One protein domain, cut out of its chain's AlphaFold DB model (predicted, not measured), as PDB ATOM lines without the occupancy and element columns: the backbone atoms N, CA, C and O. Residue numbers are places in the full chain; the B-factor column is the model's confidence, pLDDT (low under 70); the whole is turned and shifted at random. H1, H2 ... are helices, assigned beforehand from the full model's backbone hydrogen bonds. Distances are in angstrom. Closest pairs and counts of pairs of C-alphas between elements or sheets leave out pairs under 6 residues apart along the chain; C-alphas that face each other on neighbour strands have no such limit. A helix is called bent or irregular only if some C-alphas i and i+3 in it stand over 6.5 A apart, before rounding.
ATOM      1  N   HIS A  56     160.446 -18.111 302.792       48.75
ATOM      2  CA  HIS A  56     159.070 -17.670 302.467       48.75
ATOM      3  C   HIS A  56     158.547 -16.472 303.275       48.75
ATOM      4  O   HIS A  56     157.421 -16.482 303.771       48.75
ATOM      5  N   LEU A  57     159.338 -15.406 303.421       51.38
ATOM      6  CA  LEU A  57     158.859 -14.154 304.024       51.38
ATOM      7  C   LEU A  57     158.762 -13.030 302.990       51.38
ATOM      8  O   LEU A  57     159.598 -12.131 302.936       51.38
ATOM      9  N   VAL A  58     157.682 -13.037 302.206       53.06
ATOM     10  CA  VAL A  58     157.294 -11.884 301.382       53.06
ATOM     11  C   VAL A  58     156.601 -10.848 302.276       53.06
ATOM     12  O   VAL A  58     155.474 -11.029 302.743       53.06
ATOM     13  N   LEU A  59     157.291  -9.739 302.547       51.84
ATOM     14  CA  LEU A  59     156.773  -8.627 303.347       51.84
ATOM     15  C   LEU A  59     155.820  -7.758 302.511       51.84
ATOM     16  O   LEU A  59     156.225  -6.785 301.876       51.84
ATOM     17  N   ALA A  60     154.524  -8.067 302.543       48.59
ATOM     18  CA  ALA A  60     153.498  -7.197 301.975       48.59
ATOM     19  C   ALA A  60     153.277  -5.962 302.873       48.59
ATOM     20  O   ALA A  60     152.551  -6.003 303.870       48.59
ATOM     21  N   VAL A  61     153.898  -4.834 302.521       51.03
ATOM     22  CA  VAL A  61     153.691  -3.547 303.204       51.03
ATOM     23  C   VAL A  61     152.388  -2.918 302.713       51.03
ATOM     24  O   VAL A  61     152.352  -2.205 301.710       51.03
ATOM     25  N   ARG A  62     151.287  -3.158 303.432       47.34
ATOM     26  CA  ARG A  62     150.026  -2.448 303.184       47.34
ATOM     27  C   ARG A  62     150.052  -1.118 303.940       47.34
ATOM     28  O   ARG A  62     149.987  -1.100 305.168       47.34
ATOM     29  N   ARG A  63     150.152   0.003 303.220       44.31
ATOM     30  CA  ARG A  63     149.981   1.337 303.819       44.31
ATOM     31  C   ARG A  63     148.516   1.495 304.229       44.31
ATOM     32  O   ARG A  63     147.643   1.558 303.367       44.31
ATOM     33  N   LYS A  64     148.241   1.502 305.534       48.06
ATOM     34  CA  LYS A  64     146.941   1.927 306.065       48.06
ATOM     35  C   LYS A  64     146.882   3.456 305.998       48.06
ATOM     36  O   LYS A  64     147.847   4.105 306.390       48.06
ATOM     37  N   ALA A  65     145.782   4.000 305.479       56.91
ATOM     38  CA  ALA A  65     145.579   5.441 305.315       56.91
ATOM     39  C   ALA A  65     145.409   6.186 306.655       56.91
ATOM     40  O   ALA A  65     145.581   7.399 306.704       56.91
ATOM     41  N   ASP A  66     145.181   5.456 307.751       52.50
ATOM     42  CA  ASP A  66     144.808   6.048 309.033       52.50
ATOM     43  C   ASP A  66     145.884   5.708 310.073       52.50
ATOM     44  O   ASP A  66     145.961   4.582 310.568       52.50
ATOM     45  N   GLY A  67     146.766   6.682 310.314       58.50
ATOM     46  CA  GLY A  67     147.652   6.842 311.473       58.50
ATOM     47  C   GLY A  67     148.178   5.588 312.185       58.50
ATOM     48  O   GLY A  67     147.529   5.045 313.072       58.50
ATOM     49  N   GLY A  68     149.446   5.252 311.923       55.62
ATOM     50  CA  GLY A  68     150.321   4.668 312.947       55.62
ATOM     51  C   GLY A  68     150.256   3.151 313.126       55.62
ATOM     52  O   GLY A  68     150.000   2.662 314.219       55.62
ATOM     53  N   GLY A  69     150.572   2.386 312.082       49.81
ATOM     54  CA  GLY A  69     150.896   0.968 312.246       49.81
ATOM     55  C   GLY A  69     151.023   0.235 310.921       49.81
ATOM     56  O   GLY A  69     150.021  -0.133 310.312       49.81
ATOM     57  N   VAL A  70     152.258  -0.008 310.473       52.28
ATOM     58  CA  VAL A  70     152.520  -0.954 309.378       52.28
ATOM     59  C   VAL A  70     152.392  -2.360 309.958       52.28
ATOM     60  O   VAL A  70     153.338  -2.900 310.525       52.28
ATOM     61  N   LEU A  71     151.197  -2.941 309.867       50.81
ATOM     62  CA  LEU A  71     150.984  -4.336 310.234       50.81
ATOM     63  C   LEU A  71     151.495  -5.220 309.091       50.81
ATOM     64  O   LEU A  71     150.852  -5.339 308.048       50.81
ATOM     65  N   LEU A  72     152.657  -5.834 309.302       53.81
ATOM     66  CA  LEU A  72     153.237  -6.827 308.402       53.81
ATOM     67  C   LEU A  72     152.420  -8.119 308.504       53.81
ATOM     68  O   LEU A  72     152.704  -8.996 309.318       53.81
ATOM     69  N   LYS A  73     151.351  -8.221 307.710       52.88
ATOM     70  CA  LYS A  73     150.609  -9.473 307.571       52.88
ATOM     71  C   LYS A  73     151.379 -10.365 306.602       52.88
ATOM     72  O   LYS A  73     151.287 -10.180 305.393       52.88
ATOM     73  N   ILE A  74     152.134 -11.307 307.159       52.38
ATOM     74  CA  ILE A  74     152.794 -12.383 306.419       52.38
ATOM     75  C   ILE A  74     151.681 -13.212 305.774       52.38
ATOM     76  O   ILE A  74     150.926 -13.904 306.460       52.38
ATOM     77  N   ARG A  75     151.505 -13.047 304.465       52.31
ATOM     78  CA  ARG A  75     150.654 -13.911 303.655       52.31
ATOM     79  C   ARG A  75     151.610 -14.814 302.897       52.31
ATOM     80  O   ARG A  75     152.363 -14.332 302.060       52.31
ATOM     81  N   GLU A  76     151.597 -16.091 303.243       54.81
ATOM     82  CA  GLU A  76     152.277 -17.149 302.503       54.81
ATOM     83  C   GLU A  76     151.492 -17.370 301.203       54.81
ATOM     84  O   GLU A  76     150.647 -18.254 301.083       54.81
ATOM     85  N   GLU A  77     151.650 -16.446 300.260       58.44
ATOM     86  CA  GLU A  77     151.331 -16.731 298.870       58.44
ATOM     87  C   GLU A  77     152.536 -17.486 298.323       58.44
ATOM     88  O   GLU A  77     153.661 -17.000 298.420       58.44
ATOM     89  N   VAL A  78     152.291 -18.688 297.793       62.12
ATOM     90  CA  VAL A  78     153.248 -19.450 296.982       62.12
ATOM     91  C   VAL A  78     153.476 -18.636 295.709       62.12
ATOM     92  O   VAL A  78     152.875 -18.877 294.662       62.12
ATOM     93  N   VAL A  79     154.240 -17.559 295.848       63.34
ATOM     94  CA  VAL A  79     154.754 -16.778 294.738       63.34
ATOM     95  C   VAL A  79     155.788 -17.670 294.082       63.34
ATOM     96  O   VAL A  79     156.643 -18.250 294.740       63.34
ATOM     97  N   ASP A  80     155.636 -17.833 292.779       79.69
ATOM     98  CA  ASP A  80     156.505 -18.652 291.953       79.69
ATOM     99  C   ASP A  80     157.941 -18.092 292.037       79.69
ATOM    100  O   ASP A  80     158.270 -17.091 291.392       79.69
ATOM    101  N   GLU A  81     158.770 -18.683 292.904       84.38
ATOM    102  CA  GLU A  81     160.147 -18.261 293.217       84.38
ATOM    103  C   GLU A  81     160.988 -18.095 291.939       84.38
ATOM    104  O   GLU A  81     161.805 -17.176 291.807       84.38
ATOM    105  N   ASP A  82     160.732 -18.940 290.938       88.88
ATOM    106  CA  ASP A  82     161.397 -18.880 289.639       88.88
ATOM    107  C   ASP A  82     161.014 -17.620 288.845       88.88
ATOM    108  O   ASP A  82     161.862 -17.021 288.167       88.88
ATOM    109  N   ALA A  83     159.770 -17.146 288.970       89.50
ATOM    110  CA  ALA A  83     159.323 -15.913 288.330       89.50
ATOM    111  C   ALA A  83     159.948 -14.670 288.981       89.50
ATOM    112  O   ALA A  83     160.277 -13.706 288.281       89.50
ATOM    113  N   GLU A  84     160.137 -14.671 290.302       87.62
ATOM    114  CA  GLU A  84     160.813 -13.578 291.011       87.62
ATOM    115  C   GLU A  84     162.311 -13.553 290.707       87.62
ATOM    116  O   GLU A  84     162.858 -12.508 290.335       87.62
ATOM    117  N   LYS A  85     162.967 -14.714 290.725       89.81
ATOM    118  CA  LYS A  85     164.378 -14.847 290.347       89.81
ATOM    119  C   LYS A  85     164.645 -14.347 288.926       89.81
ATOM    120  O   LYS A  85     165.659 -13.685 288.690       89.81
ATOM    121  N   GLN A  86     163.732 -14.607 287.989       93.12
ATOM    122  CA  GLN A  86     163.863 -14.123 286.615       93.12
ATOM    123  C   GLN A  86     163.674 -12.603 286.498       93.12
ATOM    124  O   GLN A  86     164.346 -11.966 285.682       93.12
ATOM    125  N   LYS A  87     162.804 -11.995 287.315       93.62
ATOM    126  CA  LYS A  87     162.668 -10.528 287.389       93.62
ATOM    127  C   LYS A  87     163.932  -9.884 287.956       93.62
ATOM    128  O   LYS A  87     164.423  -8.919 287.375       93.62
ATOM    129  N   SER A  88     164.489 -10.457 289.021       91.44
ATOM    130  CA  SER A  88     165.729  -9.978 289.640       91.44
ATOM    131  C   SER A  88     166.907 -10.026 288.667       91.44
ATOM    132  O   SER A  88     167.653  -9.056 288.569       91.44
ATOM    133  N   ARG A  89     167.034 -11.099 287.873       95.38
ATOM    134  CA  ARG A  89     168.062 -11.198 286.820       95.38
ATOM    135  C   ARG A  89     167.936 -10.091 285.779       95.38
ATOM    136  O   ARG A  89     168.916  -9.408 285.517       95.38
ATOM    137  N   LYS A  90     166.728  -9.852 285.258       96.50
ATOM    138  CA  LYS A  90     166.490  -8.774 284.283       96.50
ATOM    139  C   LYS A  90     166.854  -7.397 284.833       96.50
ATOM    140  O   LYS A  90     167.411  -6.587 284.106       96.50
ATOM    141  N   LEU A  91     166.532  -7.138 286.098       94.31
ATOM    142  CA  LEU A  91     166.833  -5.863 286.744       94.31
ATOM    143  C   LEU A  91     168.347  -5.673 286.920       94.31
ATOM    144  O   LEU A  91     168.864  -4.591 286.664       94.31
ATOM    145  N   ILE A  92     169.069  -6.735 287.291       95.38
ATOM    146  CA  ILE A  92     170.536  -6.727 287.361       95.38
ATOM    147  C   ILE A  92     171.150  -6.489 285.976       95.38
ATOM    148  O   ILE A  92     172.050  -5.663 285.853       95.38
ATOM    149  N   ASP A  93     170.654  -7.167 284.940       97.06
ATOM    150  CA  ASP A  93     171.148  -7.006 283.569       97.06
ATOM    151  C   ASP A  93     170.927  -5.575 283.049       97.06
ATOM    152  O   ASP A  93     171.831  -4.993 282.451       97.06
ATOM    153  N   ASP A  94     169.769  -4.974 283.336       96.12
ATOM    154  CA  ASP A  94     169.463  -3.581 282.982       96.12
ATOM    155  C   ASP A  94     170.376  -2.589 283.723       96.12
ATOM    156  O   ASP A  94     170.954  -1.683 283.117       96.12
ATOM    157  N   HIS A  95     170.602  -2.807 285.024       94.94
ATOM    158  CA  HIS A  95     171.552  -2.007 285.801       94.94
ATOM    159  C   HIS A  95     172.989  -2.133 285.285       94.94
ATOM    160  O   HIS A  95     173.697  -1.125 285.217       94.94
ATOM    161  N   ASN A  96     173.414  -3.336 284.896       95.06
ATOM    162  CA  ASN A  96     174.730  -3.565 284.307       95.06
ATOM    163  C   ASN A  96     174.865  -2.847 282.958       95.06
ATOM    164  O   ASN A  96     175.862  -2.161 282.734       95.06
ATOM    165  N   GLY A  97     173.844  -2.925 282.099       96.31
ATOM    166  CA  GLY A  97     173.824  -2.210 280.823       96.31
ATOM    167  C   GLY A  97     173.899  -0.691 281.003       96.31
ATOM    168  O   GLY A  97     174.676  -0.016 280.326       96.31
ATOM    169  N   LEU A  98     173.159  -0.140 281.969       95.00
ATOM    170  CA  LEU A  98     173.227   1.287 282.286       95.00
ATOM    171  C   LEU A  98     174.613   1.698 282.809       95.00
ATOM    172  O   LEU A  98     175.127   2.751 282.420       95.00
ATOM    173  N   ALA A  99     175.221   0.882 283.673       93.50
ATOM    174  CA  ALA A  99     176.560   1.134 284.196       93.50
ATOM    175  C   ALA A  99     177.616   1.137 283.080       93.50
ATOM    176  O   ALA A  99     178.487   2.007 283.073       93.50
ATOM    177  N   GLU A 100     177.506   0.232 282.106       95.62
ATOM    178  CA  GLU A 100     178.398   0.175 280.946       95.62
ATOM    179  C   GLU A 100     178.238   1.401 280.033       95.62
ATOM    180  O   GLU A 100     179.227   2.033 279.660       95.62
ATOM    181  N   VAL A 101     177.001   1.820 279.739       94.94
ATOM    182  CA  VAL A 101     176.739   3.054 278.969       94.94
ATOM    183  C   VAL A 101     177.333   4.275 279.673       94.94
ATOM    184  O   VAL A 101     177.981   5.111 279.040       94.94
ATOM    185  N   MET A 102     177.154   4.373 280.990       89.94
ATOM    186  CA  MET A 102     177.720   5.454 281.796       89.94
ATOM    187  C   MET A 102     179.249   5.412 281.826       89.94
ATOM    188  O   MET A 102     179.884   6.461 281.718       89.94
ATOM    189  N   HIS A 103     179.845   4.222 281.926       89.88
ATOM    190  CA  HIS A 103     181.292   4.050 281.865       89.88
ATOM    191  C   HIS A 103     181.851   4.530 280.523       89.88
ATOM    192  O   HIS A 103     182.760   5.357 280.511       89.88
ATOM    193  N   ASN A 104     181.234   4.123 279.411       92.12
ATOM    194  CA  ASN A 104     181.626   4.543 278.066       92.12
ATOM    195  C   ASN A 104     181.521   6.067 277.886       92.12
ATOM    196  O   ASN A 104     182.416   6.701 277.324       92.12
ATOM    197  N   LEU A 105     180.455   6.695 278.397       88.81
ATOM    198  CA  LEU A 105     180.311   8.155 278.366       88.81
ATOM    199  C   LEU A 105     181.400   8.859 279.184       88.81
ATOM    200  O   LEU A 105     181.947   9.878 278.747       88.81
ATOM    201  N   LEU A 106     181.730   8.318 280.358       86.12
ATOM    202  CA  LEU A 106     182.790   8.855 281.205       86.12
ATOM    203  C   LEU A 106     184.159   8.696 280.545       86.12
ATOM    204  O   LEU A 106     184.919   9.663 280.515       86.12
ATOM    205  N   GLU A 107     184.448   7.546 279.948       87.88
ATOM    206  CA  GLU A 107     185.695   7.295 279.226       87.88
ATOM    207  C   GLU A 107     185.886   8.289 278.070       87.88
ATOM    208  O   GLU A 107     186.935   8.933 277.967       87.88
ATOM    209  N   ILE A 108     184.839   8.525 277.270       88.69
ATOM    210  CA  ILE A 108     184.866   9.523 276.189       88.69
ATOM    211  C   ILE A 108     185.083  10.934 276.753       88.69
ATOM    212  O   ILE A 108     185.857  11.708 276.191       88.69
ATOM    213  N   SER A 109     184.438  11.280 277.871       82.31
ATOM    214  CA  SER A 109     184.579  12.608 278.492       82.31
ATOM    215  C   SER A 109     185.978  12.868 279.069       82.31
ATOM    216  O   SER A 109     186.432  14.016 279.116       82.31
ATOM    217  N   LEU A 110     186.673  11.804 279.478       80.94
ATOM    218  CA  LEU A 110     188.016  11.855 280.054       80.94
ATOM    219  C   LEU A 110     189.120  11.750 278.993       80.94
ATOM    220  O   LEU A 110     190.282  12.038 279.298       80.94
ATOM    221  N   ALA A 111     188.776  11.387 277.755       88.88
ATOM    222  CA  ALA A 111     189.731  11.200 276.675       88.88
ATOM    223  C   ALA A 111     190.611  12.449 276.440       88.88
ATOM    224  O   ALA A 111     190.121  13.587 276.484       88.88
ATOM    225  N   PRO A 112     191.913  12.262 276.124       80.44
ATOM    226  CA  PRO A 112     192.888  13.336 275.927       80.44
ATOM    227  C   PRO A 112     192.553  14.299 274.769       80.44
ATOM    228  O   PRO A 112     193.137  15.381 274.698       80.44
ATOM    229  N   SER A 113     191.590  13.951 273.916       85.88
ATOM    230  CA  SER A 113     191.062  14.769 272.818       85.88
ATOM    231  C   SER A 113     189.999  15.792 273.243       85.88
ATOM    232  O   SER A 113     189.746  16.745 272.507       85.88
ATOM    233  N   VAL A 114     189.383  15.643 274.420       83.94
ATOM    234  CA  VAL A 114     188.376  16.589 274.931       83.94
ATOM    235  C   VAL A 114     189.067  17.831 275.491       83.94
ATOM    236  O   VAL A 114     190.017  17.714 276.258       83.94
ATOM    237  N   LEU A 115     188.607  19.032 275.138       79.62
ATOM    238  CA  LEU A 115     189.226  20.283 275.595       79.62
ATOM    239  C   LEU A 115     189.323  20.342 277.132       79.62
ATOM    240  O   LEU A 115     188.368  20.027 277.840       79.62
ATOM    241  N   VAL A 116     190.465  20.809 277.649       79.25
ATOM    242  CA  VAL A 116     190.786  20.890 279.093       79.25
ATOM    243  C   VAL A 116     189.696  21.601 279.910       79.25
ATOM    244  O   VAL A 116     189.434  21.239 281.054       79.25
ATOM    245  N   ILE A 117     189.008  22.574 279.306       79.69
ATOM    246  CA  ILE A 117     187.911  23.321 279.936       79.69
ATOM    247  C   ILE A 117     186.741  22.396 280.305       79.69
ATOM    248  O   ILE A 117     186.201  22.518 281.400       79.69
ATOM    249  N   LEU A 118     186.382  21.449 279.432       73.06
ATOM    250  CA  LEU A 118     185.295  20.490 279.663       73.06
ATOM    251  C   LEU A 118     185.681  19.434 280.707       73.06
ATOM    252  O   LEU A 118     184.837  19.042 281.509       73.06
ATOM    253  N   ARG A 119     186.963  19.046 280.777       77.44
ATOM    254  CA  ARG A 119     187.456  18.105 281.800       77.44
ATOM    255  C   ARG A 119     187.442  18.670 283.218       77.44
ATOM    256  O   ARG A 119     187.370  17.906 284.171       77.44
ATOM    257  N   ASN A 120     187.481  19.993 283.371       76.81
ATOM    258  CA  ASN A 120     187.429  20.640 284.685       76.81
ATOM    259  C   ASN A 120     186.000  20.832 285.223       76.81
ATOM    260  O   ASN A 120     185.838  21.176 286.393       76.81
ATOM    261  N   ILE A 121     184.959  20.622 284.408       76.12
ATOM    262  CA  ILE A 121     183.558  20.793 284.825       76.12
ATOM    263  C   ILE A 121     183.151  19.738 285.874       76.12
ATOM    264  O   ILE A 121     182.656  20.144 286.927       76.12
ATOM    265  N   PRO A 122     183.398  18.424 285.693       66.94
ATOM    266  CA  PRO A 122     183.036  17.425 286.700       66.94
ATOM    267  C   PRO A 122     183.741  17.655 288.041       66.94
ATOM    268  O   PRO A 122     183.114  17.543 289.093       66.94
ATOM    269  N   THR A 123     185.012  18.065 288.001       73.44
ATOM    270  CA  THR A 123     185.829  18.374 289.183       73.44
ATOM    271  C   THR A 123     185.336  19.623 289.910       73.44
ATOM    272  O   THR A 123     185.275  19.649 291.135       73.44
ATOM    273  N   LYS A 124     184.955  20.666 289.162       73.31
ATOM    274  CA  LYS A 124     184.504  21.941 289.735       73.31
ATOM    275  C   LYS A 124     183.075  21.873 290.276       73.31
ATOM    276  O   LYS A 124     182.779  22.526 291.272       73.31
ATOM    277  N   TYR A 125     182.194  21.111 289.631       74.94
ATOM    278  CA  TYR A 125     180.770  21.053 289.989       74.94
ATOM    279  C   TYR A 125     180.372  19.801 290.772       74.94
ATOM    280  O   TYR A 125     179.208  19.679 291.150       74.94
ATOM    281  N   ASN A 126     181.317  18.894 291.042       67.25
ATOM    282  CA  ASN A 126     181.082  17.644 291.765       67.25
ATOM    283  C   ASN A 126     179.840  16.889 291.237       67.25
ATOM    284  O   ASN A 126     179.041  16.326 291.989       67.25
ATOM    285  N   SER A 127     179.623  16.981 289.920       65.31
ATOM    286  CA  SER A 127     178.351  16.640 289.281       65.31
ATOM    287  C   SER A 127     178.128  15.137 289.239       65.31
ATOM    288  O   SER A 127     177.001  14.685 289.403       65.31
ATOM    289  N   ILE A 128     179.206  14.364 289.099       65.31
ATOM    290  CA  ILE A 128     179.166  12.902 289.128       65.31
ATOM    291  C   ILE A 128     178.718  12.451 290.525       65.31
ATOM    292  O   ILE A 128     177.677  11.824 290.660       65.31
ATOM    293  N   ILE A 129     179.398  12.867 291.593       62.34
ATOM    294  CA  ILE A 129     179.064  12.424 292.959       62.34
ATOM    295  C   ILE A 129     177.609  12.769 293.333       62.34
ATOM    296  O   ILE A 129     176.919  11.955 293.936       62.34
ATOM    297  N   ARG A 130     177.089  13.926 292.905       62.91
ATOM    298  CA  ARG A 130     175.691  14.313 293.168       62.91
ATOM    299  C   ARG A 130     174.640  13.552 292.358       62.91
ATOM    300  O   ARG A 130     173.507  13.470 292.813       62.91
ATOM    301  N   LEU A 131     174.990  13.036 291.181       63.91
ATOM    302  CA  LEU A 131     174.085  12.229 290.356       63.91
ATOM    303  C   LEU A 131     174.002  10.776 290.841       63.91
ATOM    304  O   LEU A 131     172.968  10.140 290.666       63.91
ATOM    305  N   TRP A 132     175.083  10.262 291.440       62.66
ATOM    306  CA  TRP A 132     175.202   8.854 291.837       62.66
ATOM    307  C   TRP A 132     174.916   8.585 293.309       62.66
ATOM    308  O   TRP A 132     174.584   7.451 293.656       62.66
ATOM    309  N   LEU A 133     175.010   9.589 294.187       63.78
ATOM    310  CA  LEU A 133     174.388   9.433 295.492       63.78
ATOM    311  C   LEU A 133     172.873   9.481 295.283       63.78
ATOM    312  O   LEU A 133     172.381  10.481 294.751       63.78
TER     313      LEU A 133
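What this domain is: This is residues 56 to 133 of the 280 residues of an uncharacterized protein of Fibularhizoctonia sp. CBS 109695 (UniProt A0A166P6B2). An open, flat frame is built on one long helix, H1: residues 56 to 80, with no named element, make a loop folded back on itself at the start of H1, and the short helices H2 and H3 fold back at its other end. The gap between H1 and H3 is empty, and residues 64 to 69 stick out at the turn of the loop. The printed part has 78 residues with three named helices, in the order H1, H2, H3, and no named strand; the class is all helix. It is extended, with a radius of gyration of the C-alphas of 21.8 A and spans of 59 by 36 by 15 A.

How they stand to each other: Residues 56 to 80 come before H1, residues 81 to 110, of which 82 to 105 stand free. H2, residues 116 to 125, is close to H1 but not clearly touching; their closest C-alphas, of Leu 110 and Arg 119, are 6.5 A apart. They run opposite ways at a steep tilt of 50 degrees. H3, residues 127 to 132, is close to H2 but not clearly touching, with the closest C-alphas, of Pro 122 and Ile 128, 6.4 A apart. H2 and H3 run the same way at a steep tilt of 53 degrees. H1 and H3 are apart. Every O i to N i+4 pair is within hydrogen-bond range in H1 and H3, and 3 of 6 are in H2.

Where its parts are: H1 runs 43.1 A from C-alpha 81 at (160.147, -18.261, 293.217) to C-alpha 110 at (188.016, 11.855, 280.054). H2 is 14.8 A long and only just irregular: C-alphas 119 and 122 are 6.6 A apart. H3 is 8.8 A long and ends with C-alpha 132 at (175.202, 8.854, 291.837).

The domain as a whole: The two C-alphas farthest apart, of Asp 66 and Ser 113, are 59.4 A apart. The printed part has no cut, and the links H1 to H2 and H2 to H3 are tight. The mean pLDDT of the printed part is 74.1; residues 56 to 79, 122 and 126 to 133 of the model are under 70.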